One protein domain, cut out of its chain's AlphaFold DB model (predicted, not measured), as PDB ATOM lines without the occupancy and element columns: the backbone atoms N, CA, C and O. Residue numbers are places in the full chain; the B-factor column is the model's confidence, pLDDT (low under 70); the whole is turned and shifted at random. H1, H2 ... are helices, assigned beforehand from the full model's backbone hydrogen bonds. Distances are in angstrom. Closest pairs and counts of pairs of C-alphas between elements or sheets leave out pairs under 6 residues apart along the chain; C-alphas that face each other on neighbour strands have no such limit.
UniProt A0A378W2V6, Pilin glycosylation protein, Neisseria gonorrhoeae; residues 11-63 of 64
ATOM      1  N   HIS A  11      34.401  11.658  40.495       82.12
ATOM      2  CA  HIS A  11      35.430  10.920  41.230       82.12
ATOM      3  C   HIS A  11      35.119   9.418  41.360       82.12
ATOM      4  O   HIS A  11      36.020   8.586  41.271       82.12
ATOM      5  N   GLU A  12      33.846   9.061  41.537       80.38
ATOM      6  CA  GLU A  12      33.399   7.667  41.574       80.38
ATOM      7  C   GLU A  12      33.414   7.066  40.166       80.38
ATOM      8  O   GLU A  12      33.834   5.924  39.975       80.38
ATOM      9  N   LEU A  13      33.032   7.863  39.162       82.62
ATOM     10  CA  LEU A  13      33.018   7.439  37.765       82.62
ATOM     11  C   LEU A  13      34.433   7.180  37.243       82.62
ATOM     12  O   LEU A  13      34.669   6.156  36.610       82.62
ATOM     13  N   SER A  14      35.385   8.071  37.527       86.00
ATOM     14  CA  SER A  14      36.778   7.908  37.108       86.00
ATOM     15  C   SER A  14      37.400   6.661  37.732       86.00
ATOM     16  O   SER A  14      38.036   5.879  37.031       86.00
ATOM     17  N   ALA A  15      37.143   6.420  39.023       86.50
ATOM     18  CA  ALA A  15      37.615   5.219  39.705       86.50
ATOM     19  C   ALA A  15      37.000   3.938  39.115       86.50
ATOM     20  O   ALA A  15      37.687   2.925  38.966       86.50
ATOM     21  N   LEU A  16      35.715   3.971  38.748       85.19
ATOM     22  CA  LEU A  16      35.053   2.858  38.070       85.19
ATOM     23  C   LEU A  16      35.664   2.598  36.684       85.19
ATOM     24  O   LEU A  16      35.952   1.448  36.349       85.19
ATOM     25  N   LEU A  17      35.907   3.652  35.902       86.06
ATOM     26  CA  LEU A  17      36.501   3.560  34.567       86.06
ATOM     27  C   LEU A  17      37.922   2.986  34.601       86.06
ATOM     28  O   LEU A  17      38.236   2.136  33.767       86.06
ATOM     29  N   ASP A  18      38.751   3.361  35.576       89.25
ATOM     30  CA  ASP A  18      40.095   2.785  35.742       89.25
ATOM     31  C   ASP A  18      40.050   1.283  36.063       89.25
ATOM     32  O   ASP A  18      40.848   0.489  35.545       89.25
ATOM     33  N   ARG A  19      39.079   0.855  36.878       87.06
ATOM     34  CA  ARG A  19      38.879  -0.568  37.192       87.06
ATOM     35  C   ARG A  19      38.404  -1.348  35.970       87.06
ATOM     36  O   ARG A  19      38.925  -2.434  35.716       87.06
ATOM     37  N   ILE A  20      37.477  -0.784  35.194       86.25
ATOM     38  CA  ILE A  20      37.019  -1.380  33.931       86.25
ATOM     39  C   ILE A  20      38.184  -1.471  32.945       86.25
ATOM     40  O   ILE A  20      38.395  -2.529  32.362       86.25
ATOM     41  N   ARG A  21      38.986  -0.410  32.804       86.75
ATOM     42  CA  ARG A  21      40.170  -0.391  31.935       86.75
ATOM     43  C   ARG A  21      41.146  -1.509  32.297       86.75
ATOM     44  O   ARG A  21      41.545  -2.273  31.426       86.75
ATOM     45  N   THR A  22      41.442  -1.662  33.586       89.00
ATOM     46  CA  THR A  22      42.327  -2.722  34.091       89.00
ATOM     47  C   THR A  22      41.763  -4.121  33.823       89.00
ATOM     48  O   THR A  22      42.512  -5.039  33.490       89.00
ATOM     49  N   ALA A  23      40.449  -4.306  33.967       86.12
ATOM     50  CA  ALA A  23      39.795  -5.581  33.680       86.12
ATOM     51  C   ALA A  23      39.778  -5.894  32.170       86.12
ATOM     52  O   ALA A  23      40.003  -7.043  31.789       86.12
ATOM     53  N   CYS A  24      39.611  -4.879  31.312       86.38
ATOM     54  CA  CYS A  24      39.739  -5.001  29.856       86.38
ATOM     55  C   CYS A  24      41.149  -5.428  29.438       86.38
ATOM     56  O   CYS A  24      41.283  -6.348  28.633       86.38
ATOM     57  N   ASP A  25      42.190  -4.826  30.018       88.19
ATOM     58  CA  ASP A  25      43.587  -5.183  29.724       88.19
ATOM     59  C   ASP A  25      43.903  -6.644  30.107       88.19
ATOM     60  O   ASP A  25      44.783  -7.280  29.528       88.19
ATOM     61  N   ARG A  26      43.161  -7.197  31.074       87.38
ATOM     62  CA  ARG A  26      43.268  -8.593  31.527       87.38
ATOM     63  C   ARG A  26      42.308  -9.548  30.820       87.38
ATOM     64  O   ARG A  26      42.324 -10.734  31.134       87.38
ATOM     65  N   TYR A  27      41.479  -9.051  29.898       82.06
ATOM     66  CA  TYR A  27      40.390  -9.807  29.268       82.06
ATOM     67  C   TYR A  27      39.423 -10.459  30.281       82.06
ATOM     68  O   TYR A  27      38.785 -11.470  29.989       82.06
ATOM     69  N   ASP A  28      39.280  -9.874  31.474       81.94
ATOM     70  CA  ASP A  28      38.438 -10.411  32.546       81.94
ATOM     71  C   ASP A  28      36.994  -9.912  32.404       81.94
ATOM     72  O   ASP A  28      36.550  -8.943  33.026       81.94
ATOM     73  N   GLN A  29      36.250 -10.589  31.533       80.44
ATOM     74  CA  GLN A  29      34.856 -10.256  31.244       80.44
ATOM     75  C   GLN A  29      33.932 -10.440  32.458       80.44
ATOM     76  O   GLN A  29      32.890  -9.783  32.529       80.44
ATOM     77  N   GLN A  30      34.297 -11.304  33.413       81.25
ATOM     78  CA  GLN A  30      33.531 -11.483  34.648       81.25
ATOM     79  C   GLN A  30      33.697 -10.266  35.554       81.25
ATOM     80  O   GLN A  30      32.695  -9.680  35.963       81.25
ATOM     81  N   ALA A  31      34.934  -9.809  35.760       81.94
ATOM     82  CA  ALA A  31      35.200  -8.615  36.553       81.94
ATOM     83  C   ALA A  31      34.533  -7.360  35.966       81.94
ATOM     84  O   ALA A  31      33.973  -6.563  36.716       81.94
ATOM     85  N   ILE A  32      34.533  -7.189  34.636       82.88
ATOM     86  CA  ILE A  32      33.824  -6.073  33.979       82.88
ATOM     87  C   ILE A  32      32.324  -6.137  34.284       82.88
ATOM     88  O   ILE A  32      31.716  -5.121  34.624       82.88
ATOM     89  N   ARG A  33      31.723  -7.328  34.194       80.31
ATOM     90  CA  ARG A  33      30.305  -7.524  34.499       80.31
ATOM     91  C   ARG A  33      30.000  -7.198  35.957       80.31
ATOM     92  O   ARG A  33      29.062  -6.448  36.205       80.31
ATOM     93  N   ASP A  34      30.781  -7.718  36.897       81.19
ATOM     94  CA  ASP A  34      30.589  -7.434  38.319       81.19
ATOM     95  C   ASP A  34      30.752  -5.943  38.624       81.19
ATOM     96  O   ASP A  34      29.966  -5.384  39.386       81.19
ATOM     97  N   LEU A  35      31.720  -5.267  38.000       82.44
ATOM     98  CA  LEU A  35      31.896  -3.819  38.142       82.44
ATOM     99  C   LEU A  35      30.666  -3.043  37.663       82.44
ATOM    100  O   LEU A  35      30.252  -2.100  38.331       82.44
ATOM    101  N   LEU A  36      30.068  -3.446  36.541       77.31
ATOM    102  CA  LEU A  36      28.879  -2.792  35.995       77.31
ATOM    103  C   LEU A  36      27.618  -3.090  36.813       77.31
ATOM    104  O   LEU A  36      26.816  -2.186  37.004       77.31
ATOM    105  N   VAL A  37      27.458  -4.315  37.323       77.69
ATOM    106  CA  VAL A  37      26.314  -4.712  38.167       77.69
ATOM    107  C   VAL A  37      26.349  -4.026  39.532       77.69
ATOM    108  O   VAL A  37      25.308  -3.637  40.051       77.69
ATOM    109  N   ASN A  38      27.538  -3.888  40.125       72.62
ATOM    110  CA  ASN A  38      27.698  -3.233  41.423       72.62
ATOM    111  C   ASN A  38      27.684  -1.700  41.326       72.62
ATOM    112  O   ASN A  38      27.509  -1.027  42.341       72.62
ATOM    113  N   ALA A  39      27.891  -1.135  40.135       73.75
ATOM    114  CA  ALA A  39      27.754   0.296  39.931       73.75
ATOM    115  C   ALA A  39      26.263   0.684  39.920       73.75
ATOM    116  O   ALA A  39      25.437  -0.046  39.373       73.75
ATOM    117  N   PRO A  40      25.882   1.860  40.447       65.75
ATOM    118  CA  PRO A  40      24.495   2.331  40.442       65.75
ATOM    119  C   PRO A  40      24.086   2.871  39.055       65.75
ATOM    120  O   PRO A  40      23.347   3.843  38.936       65.75
ATOM    121  N   THR A  41      24.584   2.248  37.988       65.38
ATOM    122  CA  THR A  41      24.376   2.616  36.580       65.38
ATOM    123  C   THR A  41      23.091   2.019  36.006       65.38
ATOM    124  O   THR A  41      22.843   2.124  34.808       65.38
ATOM    125  N   GLY A  42      22.277   1.354  36.836       61.59
ATOM    126  CA  GLY A  42      21.066   0.662  36.391       61.59
ATOM    127  C   GLY A  42      21.352  -0.528  35.468       61.59
ATOM    128  O   GLY A  42      20.438  -1.036  34.815       61.59
ATOM    129  N   PHE A  43      22.608  -0.987  35.397       64.56
ATOM    130  CA  PHE A  43      22.998  -2.100  34.545       64.56
ATOM    131  C   PHE A  43      22.410  -3.407  35.082       64.56
ATOM    132  O   PHE A  43      22.937  -4.036  35.996       64.56
ATOM    133  N   THR A  44      21.292  -3.820  34.490       58.56
ATOM    134  CA  THR A  44      20.624  -5.082  34.808       58.56
ATOM    135  C   THR A  44      20.970  -6.081  33.704       58.56
ATOM    136  O   THR A  44      20.429  -5.971  32.603       58.56
ATOM    137  N   PRO A  45      21.901  -7.026  33.921       61.56
ATOM    138  CA  PRO A  45      22.295  -7.961  32.880       61.56
ATOM    139  C   PRO A  45      21.142  -8.929  32.592       61.56
ATOM    140  O   PRO A  45      20.906  -9.864  33.353       61.56
ATOM    141  N   THR A  46      20.442  -8.739  31.475       55.28
ATOM    142  CA  THR A  46      19.347  -9.628  31.035       55.28
ATOM    143  C   THR A  46      19.850 -10.947  30.424       55.28
ATOM    144  O   THR A  46      19.053 -11.779  30.002       55.28
ATOM    145  N   GLY A  47      21.170 -11.170  30.373       60.28
ATOM    146  CA  GLY A  47      21.786 -12.369  29.803       60.28
ATOM    147  C   GLY A  47      23.146 -12.713  30.418       60.28
ATOM    148  O   GLY A  47      23.756 -11.909  31.129       60.28
ATOM    149  N   GLY A  48      23.613 -13.941  30.166       60.16
ATOM    150  CA  GLY A  48      24.990 -14.358  30.451       60.16
ATOM    151  C   GLY A  48      26.008 -13.605  29.586       60.16
ATOM    152  O   GLY A  48      25.628 -12.886  28.665       60.16
ATOM    153  N   ILE A  49      27.307 -13.781  29.859       62.88
ATOM    154  CA  ILE A  49      28.351 -13.321  28.931       62.88
ATOM    155  C   ILE A  49      28.161 -14.125  27.644       62.88
ATOM    156  O   ILE A  49      28.421 -15.325  27.613       62.88
ATOM    157  N   CYS A  50      27.607 -13.478  26.626       56.19
ATOM    158  CA  CYS A  50      27.306 -14.101  25.352       56.19
ATOM    159  C   CYS A  50      28.428 -13.732  24.390       56.19
ATOM    160  O   CYS A  50      28.579 -12.564  24.029       56.19
ATOM    161  N   ASP A  51      29.240 -14.714  24.011       63.84
ATOM    162  CA  ASP A  51      30.208 -14.526  22.943       63.84
ATOM    163  C   ASP A  51      29.435 -14.372  21.625       63.84
ATOM    164  O   ASP A  51      28.917 -15.338  21.057       63.84
ATOM    165  N   LEU A  52      29.294 -13.127  21.166       63.09
ATOM    166  CA  LEU A  52      28.560 -12.808  19.941       63.09
ATOM    167  C   LEU A  52      29.185 -13.489  18.711       63.09
ATOM    168  O   LEU A  52      28.471 -13.765  17.745       63.09
ATOM    169  N   LEU A  53      30.483 -13.824  18.752       61.62
ATOM    170  CA  LEU A  53      31.149 -14.566  17.679       61.62
ATOM    171  C   LEU A  53      30.678 -16.024  17.648       61.62
ATOM    172  O   LEU A  53      30.424 -16.572  16.574       61.62
ATOM    173  N   TRP A  54      30.495 -16.638  18.820       57.62
ATOM    174  CA  TRP A  54      29.999 -18.011  18.933       57.62
ATOM    175  C   TRP A  54      28.532 -18.140  18.497       57.62
ATOM    176  O   TRP A  54      28.162 -19.110  17.831       57.62
ATOM    177  N   VAL A  55      27.700 -17.139  18.800       59.59
ATOM    178  CA  VAL A  55      26.300 -17.079  18.339       59.59
ATOM    179  C   VAL A  55      26.228 -16.955  16.812       59.59
ATOM    180  O   VAL A  55      25.501 -17.708  16.167       59.59
ATOM    181  N   CYS A  56      27.032 -16.081  16.197       59.88
ATOM    182  CA  CYS A  56      27.084 -15.976  14.734       59.88
ATOM    183  C   CYS A  56      27.553 -17.275  14.061       59.88
ATOM    184  O   CYS A  56      27.006 -17.669  13.029       59.88
ATOM    185  N   GLU A  57      28.534 -17.966  14.644       59.34
ATOM    186  CA  GLU A  57      29.042 -19.224  14.093       59.34
ATOM    187  C   GLU A  57      28.021 -20.365  14.201       59.34
ATOM    188  O   GLU A  57      27.841 -21.135  13.255       59.34
ATOM    189  N   THR A  58      27.317 -20.470  15.331       58.28
ATOM    190  CA  THR A  58      26.294 -21.508  15.542       58.28
ATOM    191  C   THR A  58      25.071 -21.296  14.650       58.28
ATOM    192  O   THR A  58      24.582 -22.259  14.057       58.28
ATOM    193  N   HIS A  59      24.636 -20.048  14.445       57.47
ATOM    194  CA  HIS A  59      23.592 -19.736  13.462       57.47
ATOM    195  C   HIS A  59      24.018 -20.050  12.020       57.47
ATOM    196  O   HIS A  59      23.190 -20.505  11.235       57.47
ATOM    197  N   ARG A  60      25.301 -19.874  11.670       55.94
ATOM    198  CA  ARG A  60      25.826 -20.244  10.345       55.94
ATOM    199  C   ARG A  60      25.884 -21.758  10.131       55.94
ATOM    200  O   ARG A  60      25.638 -22.216   9.019       55.94
ATOM    201  N   LYS A  61      26.204 -22.537  11.170       55.19
ATOM    202  CA  LYS A  61      26.290 -24.007  11.080       55.19
ATOM    203  C   LYS A  61      24.931 -24.711  11.084       55.19
ATOM    204  O   LYS A  61      24.833 -25.781  10.503       55.19
ATOM    205  N   ASN A  62      23.900 -24.110  11.679       56.25
ATOM    206  CA  ASN A  62      22.536 -24.660  11.700       56.25
ATOM    207  C   ASN A  62      21.698 -24.309  10.451       56.25
ATOM    208  O   ASN A  62      20.519 -24.649  10.398       56.25
ATOM    209  N   ALA A  63      22.279 -23.608   9.473       56.34
ATOM    210  CA  ALA A  63      21.633 -23.239   8.212       56.34
ATOM    211  C   ALA A  63      22.033 -24.150   7.027       56.34
ATOM    212  O   ALA A  63      21.818 -23.770   5.876       56.34
TER     213      ALA A  63
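Overview. This is residues 11 to 63 of the 64 residues of the protein "Pilin glycosylation protein" of Neisseria gonorrhoeae (UniProt A0A378W2V6). A helical hairpin, H1 with H2 folded back beside it, makes a small body, and H3 sticks out from it at the end of a long link. Residues 50 to 63 stand free, and this arm makes much of the length. The printed part has 53 residues with three named helices, H1, H2 and H3 in chain order, no named strand, and is all helix. It is only just loose, close to extended, with a radius of gyration of the C-alphas of 14.5 A and spans of 49 by 24 by 12 A.

Along the chain. H1, residues 11 to 25, is 21.4 A long and begins at C-alpha 11 (35.430, 10.920, 41.230). H2, residues 29 to 38, measures 14.3 A. H3, residues 52 to 61, measures 14.5 A and ends at C-alpha 61 (26.290, -24.007, 11.080).

Arrangement. H1 and H2 touch and form a helical hairpin, at a shallow tilt of 17 degrees, opposite ways. Their closest C-alphas, of Ile 20 and Ile 32, are 5.7 A apart. H3 is apart from H1 and H2. In H1, H2 and H3 every O i to N i+4 pair is within hydrogen-bond range.

Size, cuts and confidence. The C-alphas farthest apart, of His 11 and Ala 63, are 49.5 A apart. The printed part has no cut. The link from H1 to H2 is tight; that from H2 to H3, 13 residues, is long. The model's pLDDT is under 70 at residues 40 to 63.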